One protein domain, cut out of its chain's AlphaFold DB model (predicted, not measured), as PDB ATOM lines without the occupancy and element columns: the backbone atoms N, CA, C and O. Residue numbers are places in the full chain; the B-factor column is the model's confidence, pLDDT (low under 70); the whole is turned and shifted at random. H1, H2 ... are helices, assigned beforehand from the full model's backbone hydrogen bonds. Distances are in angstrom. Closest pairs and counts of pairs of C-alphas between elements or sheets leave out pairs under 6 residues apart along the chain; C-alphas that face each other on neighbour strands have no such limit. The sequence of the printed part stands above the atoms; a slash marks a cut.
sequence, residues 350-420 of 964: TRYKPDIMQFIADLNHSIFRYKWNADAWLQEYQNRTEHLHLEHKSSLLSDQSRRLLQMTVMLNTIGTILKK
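Overview. This is residues 350 to 420 of the 964 residues of the protein "Hypothetical protein" of Rotaria sp. Silwood2 (UniProt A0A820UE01). A long helical hairpin, H2 and H3, makes the elongated body, with short H1 on the other side of H3 from H2 and the link of residues 361 to 373 passing from H1 to H2. At the turn, residues 389 to 394 stick out. The 71 printed residues hold three named helices, H1, H2, H3 in order, and no named strand: all helix. The whole is only just loose, close to compact, radius of gyration of the C-alphas 13.6 A, spanning 43 by 24 by 15 A.

Along the chain. H1 is residues 357 to 360, 4.8 A long, beginning at C-alpha 357 (-13.052, 33.912, 23.456). H2 is residues 374 to 390, 25.1 A. H3 is residues 396 to 419, 34.9 A, ending at C-alpha 419 (-22.884, 46.445, 13.644).

Arrangement. H1 is close to but not clearly touching H3, C-alphas of Phe 359 and Leu 411 closest at 7.9 A. H1 and H2 are apart. H2 and H3, a helical hairpin, touch, H3 with residues 398 to 405 alone; the closest C-alphas, of Tyr 381 and Arg 402, are 6.6 A apart. They run opposite ways at a shallow tilt of 15 degrees. O i to N i+4 pairs are within hydrogen-bond range in 10 of 13 for H2 and 19 of 20 for H3; H1 is too short for one.

Size, cuts and confidence. The C-alphas farthest apart, of His 392 and Lys 420, are 44.0 A apart. The printed part has no cut. The link H1 to H2 is long, H2 to H3 tight. Residues 386 to 398 have pLDDT under 70.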
ATOM      1  N   THR A 350      -8.862  44.617  33.960       73.75
ATOM      2  CA  THR A 350      -8.063  43.802  34.892       73.75
ATOM      3  C   THR A 350      -8.802  42.581  35.439       73.75
ATOM      4  O   THR A 350      -8.186  41.746  36.092       73.75
ATOM      5  N   ARG A 351     -10.114  42.460  35.201       75.56
ATOM      6  CA  ARG A 351     -10.908  41.295  35.626       75.56
ATOM      7  C   ARG A 351     -10.772  40.098  34.689       75.56
ATOM      8  O   ARG A 351     -11.223  39.010  35.034       75.56
ATOM      9  N   TYR A 352     -10.161  40.293  33.523       78.00
ATOM     10  CA  TYR A 352     -10.120  39.306  32.452       78.00
ATOM     11  C   TYR A 352      -8.693  38.870  32.138       78.00
ATOM     12  O   TYR A 352      -7.718  39.590  32.365       78.00
ATOM     13  N   LYS A 353      -8.571  37.668  31.572       82.25
ATOM     14  CA  LYS A 353      -7.325  37.219  30.942       82.25
ATOM     15  C   LYS A 353      -7.252  37.730  29.493       82.25
ATOM     16  O   LYS A 353      -8.305  38.019  28.926       82.25
ATOM     17  N   PRO A 354      -6.058  37.860  28.887       83.69
ATOM     18  CA  PRO A 354      -5.923  38.199  27.471       83.69
ATOM     19  C   PRO A 354      -6.380  37.024  26.594       83.69
ATOM     20  O   PRO A 354      -5.581  36.175  26.217       83.69
ATOM     21  N   ASP A 355      -7.685  36.938  26.343       85.75
ATOM     22  CA  ASP A 355      -8.324  35.954  25.468       85.75
ATOM     23  C   ASP A 355      -9.710  36.473  25.046       85.75
ATOM     24  O   ASP A 355     -10.615  36.592  25.885       85.75
ATOM     25  N   ILE A 356      -9.883  36.786  23.754       87.50
ATOM     26  CA  ILE A 356     -11.157  37.280  23.215       87.50
ATOM     27  C   ILE A 356     -12.298  36.268  23.368       87.50
ATOM     28  O   ILE A 356     -13.451  36.692  23.456       87.50
ATOM     29  N   MET A 357     -12.021  34.958  23.435       84.50
ATOM     30  CA  MET A 357     -13.052  33.912  23.456       84.50
ATOM     31  C   MET A 357     -13.955  34.003  24.689       84.50
ATOM     32  O   MET A 357     -15.135  33.660  24.613       84.50
ATOM     33  N   GLN A 358     -13.447  34.581  25.785       85.31
ATOM     34  CA  GLN A 358     -14.234  34.918  26.981       85.31
ATOM     35  C   GLN A 358     -15.419  35.851  26.682       85.31
ATOM     36  O   GLN A 358     -16.393  35.870  27.430       85.31
ATOM     37  N   PHE A 359     -15.336  36.631  25.602       82.81
ATOM     38  CA  PHE A 359     -16.370  37.572  25.180       82.81
ATOM     39  C   PHE A 359     -17.151  37.070  23.970       82.81
ATOM     40  O   PHE A 359     -18.333  37.366  23.863       82.81
ATOM     41  N   ILE A 360     -16.531  36.303  23.069       80.94
ATOM     42  CA  ILE A 360     -17.203  35.787  21.863       80.94
ATOM     43  C   ILE A 360     -18.393  34.884  22.210       80.94
ATOM     44  O   ILE A 360     -19.423  34.959  21.545       80.94
ATOM     45  N   ALA A 361     -18.307  34.123  23.307       74.06
ATOM     46  CA  ALA A 361     -19.430  33.338  23.828       74.06
ATOM     47  C   ALA A 361     -20.655  34.196  24.229       74.06
ATOM     48  O   ALA A 361     -21.754  33.675  24.409       74.06
ATOM     49  N   ASP A 362     -20.472  35.510  24.377       75.19
ATOM     50  CA  ASP A 362     -21.498  36.478  24.727       75.19
ATOM     51  C   ASP A 362     -21.402  37.756  23.884       75.19
ATOM     52  O   ASP A 362     -20.934  38.801  24.342       75.19
ATOM     53  N   LEU A 363     -21.954  37.732  22.674       74.44
ATOM     54  CA  LEU A 363     -22.008  38.930  21.827       74.44
ATOM     55  C   LEU A 363     -22.858  40.075  22.419       74.44
ATOM     56  O   LEU A 363     -22.797  41.205  21.935       74.44
ATOM     57  N   ASN A 364     -23.619  39.828  23.494       70.69
ATOM     58  CA  ASN A 364     -24.317  40.878  24.238       70.69
ATOM     59  C   ASN A 364     -23.435  41.579  25.279       70.69
ATOM     60  O   ASN A 364     -23.893  42.546  25.897       70.69
ATOM     61  N   HIS A 365     -22.189  41.138  25.467       78.88
ATOM     62  CA  HIS A 365     -21.263  41.750  26.405       78.88
ATOM     63  C   HIS A 365     -21.045  43.235  26.079       78.88
ATOM     64  O   HIS A 365     -20.908  43.637  24.920       78.88
ATOM     65  N   SER A 366     -20.961  44.072  27.119       72.81
ATOM     66  CA  SER A 366     -20.862  45.533  26.957       72.81
ATOM     67  C   SER A 366     -19.640  45.993  26.148       72.81
ATOM     68  O   SER A 366     -19.690  47.050  25.522       72.81
ATOM     69  N   ILE A 367     -18.578  45.180  26.088       83.62
ATOM     70  CA  ILE A 367     -17.340  45.490  25.351       83.62
ATOM     71  C   ILE A 367     -17.574  45.743  23.855       83.62
ATOM     72  O   ILE A 367     -16.973  46.653  23.288       83.62
ATOM     73  N   PHE A 368     -18.498  45.006  23.229       84.69
ATOM     74  CA  PHE A 368     -18.832  45.159  21.808       84.69
ATOM     75  C   PHE A 368     -19.642  46.433  21.523       84.69
ATOM     76  O   PHE A 368     -19.812  46.834  20.368       84.69
ATOM     77  N   ARG A 369     -20.170  47.082  22.570       78.31
ATOM     78  CA  ARG A 369     -21.055  48.243  22.442       78.31
ATOM     79  C   ARG A 369     -20.322  49.578  22.549       78.31
ATOM     80  O   ARG A 369     -20.792  50.517  21.914       78.31
ATOM     81  N   TYR A 370     -19.171  49.643  23.223       85.19
ATOM     82  CA  TYR A 370     -18.397  50.882  23.378       85.19
ATOM     83  C   TYR A 370     -17.981  51.523  22.043       85.19
ATOM     84  O   TYR A 370     -17.574  50.837  21.097       85.19
ATOM     85  N   LYS A 371     -18.012  52.860  21.999       88.19
ATOM     86  CA  LYS A 371     -17.404  53.653  20.923       88.19
ATOM     87  C   LYS A 371     -15.885  53.597  21.053       88.19
ATOM     88  O   LYS A 371     -15.349  53.729  22.152       88.19
ATOM     89  N   TRP A 372     -15.194  53.375  19.938       93.81
ATOM     90  CA  TRP A 372     -13.734  53.366  19.927       93.81
ATOM     91  C   TRP A 372     -13.197  54.768  20.213       93.81
ATOM     92  O   TRP A 372     -13.612  55.712  19.547       93.81
ATOM     93  N   ASN A 373     -12.257  54.890  21.148       93.56
ATOM     94  CA  ASN A 373     -11.507  56.120  21.374       93.56
ATOM     95  C   ASN A 373     -10.019  55.816  21.173       93.56
ATOM     96  O   ASN A 373      -9.373  55.163  21.994       93.56
ATOM     97  N   ALA A 374      -9.509  56.266  20.026       94.88
ATOM     98  CA  ALA A 374      -8.143  56.006  19.597       94.88
ATOM     99  C   ALA A 374      -7.110  56.718  20.483       94.88
ATOM    100  O   ALA A 374      -6.091  56.118  20.820       94.88
ATOM    101  N   ASP A 375      -7.395  57.950  20.909       94.50
ATOM    102  CA  ASP A 375      -6.487  58.747  21.737       94.50
ATOM    103  C   ASP A 375      -6.338  58.138  23.135       94.50
ATOM    104  O   ASP A 375      -5.225  57.998  23.639       94.50
ATOM    105  N   ALA A 376      -7.445  57.695  23.738       93.00
ATOM    106  CA  ALA A 376      -7.437  57.025  25.033       93.00
ATOM    107  C   ALA A 376      -6.672  55.696  24.980       93.00
ATOM    108  O   ALA A 376      -5.919  55.387  25.902       93.00
ATOM    109  N   TRP A 377      -6.842  54.913  23.908       95.06
ATOM    110  CA  TRP A 377      -6.063  53.689  23.720       95.06
ATOM    111  C   TRP A 377      -4.571  53.998  23.554       95.06
ATOM    112  O   TRP A 377      -3.743  53.349  24.190       95.06
ATOM    113  N   LEU A 378      -4.224  54.996  22.731       93.12
ATOM    114  CA  LEU A 378      -2.837  55.358  22.438       93.12
ATOM    115  C   LEU A 378      -2.106  55.848  23.692       93.12
ATOM    116  O   LEU A 378      -1.009  55.369  23.970       93.12
ATOM    117  N   GLN A 379      -2.741  56.724  24.476       91.19
ATOM    118  CA  GLN A 379      -2.215  57.189  25.762       91.19
ATOM    119  C   GLN A 379      -1.953  56.018  26.716       91.19
ATOM    120  O   GLN A 379      -0.870  55.904  27.283       91.19
ATOM    121  N   GLU A 380      -2.912  55.101  26.864       89.81
ATOM    122  CA  GLU A 380      -2.751  53.938  27.743       89.81
ATOM    123  C   GLU A 380      -1.675  52.967  27.261       89.81
ATOM    124  O   GLU A 380      -0.945  52.391  28.072       89.81
ATOM    125  N   TYR A 381      -1.560  52.781  25.948       88.31
ATOM    126  CA  TYR A 381      -0.532  51.936  25.361       88.31
ATOM    127  C   TYR A 381       0.866  52.530  25.579       88.31
ATOM    128  O   TYR A 381       1.780  51.809  25.985       88.31
ATOM    129  N   GLN A 382       1.029  53.843  25.377       85.44
ATOM    130  CA  GLN A 382       2.283  54.566  25.613       85.44
ATOM    131  C   GLN A 382       2.684  54.537  27.089       85.44
ATOM    132  O   GLN A 382       3.781  54.075  27.393       85.44
ATOM    133  N   ASN A 383       1.773  54.890  28.003       82.56
ATOM    134  CA  ASN A 383       2.027  54.876  29.447       82.56
ATOM    135  C   ASN A 383       2.580  53.518  29.911       82.56
ATOM    136  O   ASN A 383       3.566  53.436  30.644       82.56
ATOM    137  N   ARG A 384       1.979  52.417  29.447       78.12
ATOM    138  CA  ARG A 384       2.402  51.058  29.829       78.12
ATOM    139  C   ARG A 384       3.693  50.611  29.146       78.12
ATOM    140  O   ARG A 384       4.376  49.740  29.680       78.12
ATOM    141  N   THR A 385       4.033  51.204  28.004       70.31
ATOM    142  CA  THR A 385       5.301  50.957  27.305       70.31
ATOM    143  C   THR A 385       6.452  51.739  27.951       70.31
ATOM    144  O   THR A 385       7.533  51.191  28.130       70.31
ATOM    145  N   GLU A 386       6.230  52.978  28.398       60.38
ATOM    146  CA  GLU A 386       7.247  53.797  29.079       60.38
ATOM    147  C   GLU A 386       7.626  53.254  30.467       60.38
ATOM    148  O   GLU A 386       8.807  53.214  30.815       60.38
ATOM    149  N   HIS A 387       6.660  52.735  31.238       55.41
ATOM    150  CA  HIS A 387       6.937  52.101  32.536       55.41
ATOM    151  C   HIS A 387       7.865  50.872  32.439       55.41
ATOM    152  O   HIS A 387       8.622  50.603  33.371       55.41
ATOM    153  N   LEU A 388       7.877  50.160  31.303       52.47
ATOM    154  CA  LEU A 388       8.805  49.049  31.049       52.47
ATOM    155  C   LEU A 388      10.264  49.512  30.905       52.47
ATOM    156  O   LEU A 388      11.181  48.759  31.238       52.47
ATOM    157  N   HIS A 389      10.489  50.738  30.420       49.56
ATOM    158  CA  HIS A 389      11.829  51.279  30.184       49.56
ATOM    159  C   HIS A 389      12.517  51.771  31.463       49.56
ATOM    160  O   HIS A 389      13.744  51.742  31.533       49.56
ATOM    161  N   LEU A 390      11.754  52.175  32.484       49.72
ATOM    162  CA  LEU A 390      12.299  52.722  33.733       49.72
ATOM    163  C   LEU A 390      12.696  51.651  34.765       49.72
ATOM    164  O   LEU A 390      13.618  51.878  35.542       49.72
ATOM    165  N   GLU A 391      12.049  50.478  34.784       44.03
ATOM    166  CA  GLU A 391      12.237  49.499  35.873       44.03
ATOM    167  C   GLU A 391      13.231  48.353  35.586       44.03
ATOM    168  O   GLU A 391      13.477  47.534  36.473       44.03
ATOM    169  N   HIS A 392      13.830  48.251  34.390       43.16
ATOM    170  CA  HIS A 392      14.771  47.168  34.012       43.16
ATOM    171  C   HIS A 392      14.303  45.727  34.349       43.16
ATOM    172  O   HIS A 392      15.095  44.782  34.369       43.16
ATOM    173  N   LYS A 393      13.000  45.527  34.569       40.78
ATOM    174  CA  LYS A 393      12.335  44.236  34.742       40.78
ATOM    175  C   LYS A 393      11.032  44.285  33.959       40.78
ATOM    176  O   LYS A 393      10.138  45.054  34.297       40.78
ATOM    177  N   SER A 394      10.888  43.426  32.950       44.84
ATOM    178  CA  SER A 394       9.577  43.131  32.376       44.84
ATOM    179  C   SER A 394       8.753  42.406  33.443       44.84
ATOM    180  O   SER A 394       8.830  41.182  33.583       44.84
ATOM    181  N   SER A 395       8.014  43.139  34.274       52.34
ATOM    182  CA  SER A 395       7.071  42.491  35.177       52.34
ATOM    183  C   SER A 395       6.005  41.804  34.316       52.34
ATOM    184  O   SER A 395       5.439  42.422  33.415       52.34
ATOM    185  N   LEU A 396       5.726  40.521  34.564       55.25
ATOM    186  CA  LEU A 396       4.728  39.725  33.826       55.25
ATOM    187  C   LEU A 396       3.359  40.446  33.709       55.25
ATOM    188  O   LEU A 396       2.628  40.291  32.735       55.25
ATOM    189  N   LEU A 397       3.046  41.281  34.707       52.41
ATOM    190  CA  LEU A 397       1.834  42.096  34.829       52.41
ATOM    191  C   LEU A 397       1.744  43.238  33.796       52.41
ATOM    192  O   LEU A 397       0.645  43.583  33.347       52.41
ATOM    193  N   SER A 398       2.880  43.822  33.402       59.94
ATOM    194  CA  SER A 398       2.937  44.903  32.406       59.94
ATOM    195  C   SER A 398       2.667  44.390  30.985       59.94
ATOM    196  O   SER A 398       1.866  44.984  30.260       59.94
ATOM    197  N   ASP A 399       3.216  43.226  30.621       70.44
ATOM    198  CA  ASP A 399       2.954  42.594  29.323       70.44
ATOM    199  C   ASP A 399       1.512  42.070  29.225       70.44
ATOM    200  O   ASP A 399       0.831  42.302  28.224       70.44
ATOM    201  N   GLN A 400       0.973  41.485  30.304       77.06
ATOM    202  CA  GLN A 400      -0.440  41.092  30.365       77.06
ATOM    203  C   GLN A 400      -1.377  42.285  30.122       77.06
ATOM    204  O   GLN A 400      -2.364  42.172  29.396       77.06
ATOM    205  N   SER A 401      -1.058  43.447  30.690       79.06
ATOM    206  CA  SER A 401      -1.840  44.666  30.489       79.06
ATOM    207  C   SER A 401      -1.807  45.169  29.043       79.06
ATOM    208  O   SER A 401      -2.839  45.577  28.511       79.06
ATOM    209  N   ARG A 402      -0.638  45.123  28.392       85.81
ATOM    210  CA  ARG A 402      -0.474  45.495  26.978       85.81
ATOM    211  C   ARG A 402      -1.289  44.573  26.069       85.81
ATOM    212  O   ARG A 402      -1.987  45.050  25.175       85.81
ATOM    213  N   ARG A 403      -1.259  43.269  26.345       88.25
ATOM    214  CA  ARG A 403      -2.056  42.257  25.639       88.25
ATOM    215  C   ARG A 403      -3.557  42.494  25.800       88.25
ATOM    216  O   ARG A 403      -4.291  42.483  24.815       88.25
ATOM    217  N   LEU A 404      -4.016  42.830  27.008       88.88
ATOM    218  CA  LEU A 404      -5.414  43.203  27.240       88.88
ATOM    219  C   LEU A 404      -5.830  44.457  26.447       88.88
ATOM    220  O   LEU A 404      -6.924  44.473  25.883       88.88
ATOM    221  N   LEU A 405      -4.970  45.478  26.335       91.31
ATOM    222  CA  LEU A 405      -5.246  46.648  25.488       91.31
ATOM    223  C   LEU A 405      -5.387  46.256  24.014       91.31
ATOM    224  O   LEU A 405      -6.336  46.689  23.360       91.31
ATOM    225  N   GLN A 406      -4.490  45.426  23.485       91.19
ATOM    226  CA  GLN A 406      -4.580  44.955  22.099       91.19
ATOM    227  C   GLN A 406      -5.837  44.109  21.853       91.19
ATOM    228  O   GLN A 406      -6.529  44.298  20.853       91.19
ATOM    229  N   MET A 407      -6.204  43.253  22.809       91.88
ATOM    230  CA  MET A 407      -7.439  42.469  22.778       91.88
ATOM    231  C   MET A 407      -8.683  43.362  22.618       91.88
ATOM    232  O   MET A 407      -9.590  43.021  21.857       91.88
ATOM    233  N   THR A 408      -8.725  44.537  23.267       93.44
ATOM    234  CA  THR A 408      -9.865  45.463  23.105       93.44
ATOM    235  C   THR A 408     -10.026  45.989  21.681       93.44
ATOM    236  O   THR A 408     -11.162  46.197  21.255       93.44
ATOM    237  N   VAL A 409      -8.927  46.144  20.930       95.62
ATOM    238  CA  VAL A 409      -8.971  46.530  19.511       95.62
ATOM    239  C   VAL A 409      -9.740  45.470  18.731       95.62
ATOM    240  O   VAL A 409     -10.704  45.796  18.043       95.62
ATOM    241  N   MET A 410      -9.371  44.195  18.899       95.44
ATOM    242  CA  MET A 410     -10.013  43.092  18.184       95.44
ATOM    243  C   MET A 410     -11.489  42.941  18.559       95.44
ATOM    244  O   MET A 410     -12.340  42.849  17.677       95.44
ATOM    245  N   LEU A 411     -11.825  42.985  19.854       94.00
ATOM    246  CA  LEU A 411     -13.221  42.920  20.307       94.00
ATOM    247  C   LEU A 411     -14.059  44.051  19.702       94.00
ATOM    248  O   LEU A 411     -15.184  43.831  19.254       94.00
ATOM    249  N   ASN A 412     -13.502  45.261  19.631       94.31
ATOM    250  CA  ASN A 412     -14.186  46.389  19.017       94.31
ATOM    251  C   ASN A 412     -14.297  46.247  17.487       94.31
ATOM    252  O   ASN A 412     -15.323  46.611  16.916       94.31
ATOM    253  N   THR A 413     -13.287  45.687  16.815       95.75
ATOM    254  CA  THR A 413     -13.322  45.321  15.385       95.75
ATOM    255  C   THR A 413     -14.431  44.314  15.086       95.75
ATOM    256  O   THR A 413     -15.238  44.558  14.189       95.75
ATOM    257  N   ILE A 414     -14.557  43.253  15.887       94.19
ATOM    258  CA  ILE A 414     -15.642  42.264  15.770       94.19
ATOM    259  C   ILE A 414     -17.000  42.936  15.979       94.19
ATOM    260  O   ILE A 414     -17.883  42.820  15.131       94.19
ATOM    261  N   GLY A 415     -17.152  43.715  17.056       92.44
ATOM    262  CA  GLY A 415     -18.387  44.458  17.322       92.44
ATOM    263  C   GLY A 415     -18.772  45.405  16.180       92.44
ATOM    264  O   GLY A 415     -19.948  45.546  15.858       92.44
ATOM    265  N   THR A 416     -17.787  46.012  15.519       94.19
ATOM    266  CA  THR A 416     -17.994  46.910  14.371       94.19
ATOM    267  C   THR A 416     -18.468  46.170  13.129       94.19
ATOM    268  O   THR A 416     -19.379  46.638  12.447       94.19
ATOM    269  N   ILE A 417     -17.894  44.999  12.857       94.25
ATOM    270  CA  ILE A 417     -18.317  44.129  11.755       94.25
ATOM    271  C   ILE A 417     -19.754  43.649  11.971       94.25
ATOM    272  O   ILE A 417     -20.565  43.753  11.053       94.25
ATOM    273  N   LEU A 418     -20.103  43.235  13.193       90.38
ATOM    274  CA  LEU A 418     -21.472  42.840  13.552       90.38
ATOM    275  C   LEU A 418     -22.469  44.002  13.413       90.38
ATOM    276  O   LEU A 418     -23.574  43.818  12.910       90.38
ATOM    277  N   LYS A 419     -22.074  45.221  13.806       90.31
ATOM    278  CA  LYS A 419     -22.884  46.445  13.644       90.31
ATOM    279  C   LYS A 419     -22.962  46.948  12.196       90.31
ATOM    280  O   LYS A 419     -23.765  47.839  11.915       90.31
ATOM    281  N   LYS A 420     -22.107  46.449  11.294       93.25
ATOM    282  CA  LYS A 420     -21.989  46.861   9.879       93.25
ATOM    283  C   LYS A 420     -21.773  48.367   9.677       93.25
ATOM    284  O   LYS A 420     -22.022  48.901   8.598       93.25
TER     285      LYS A 420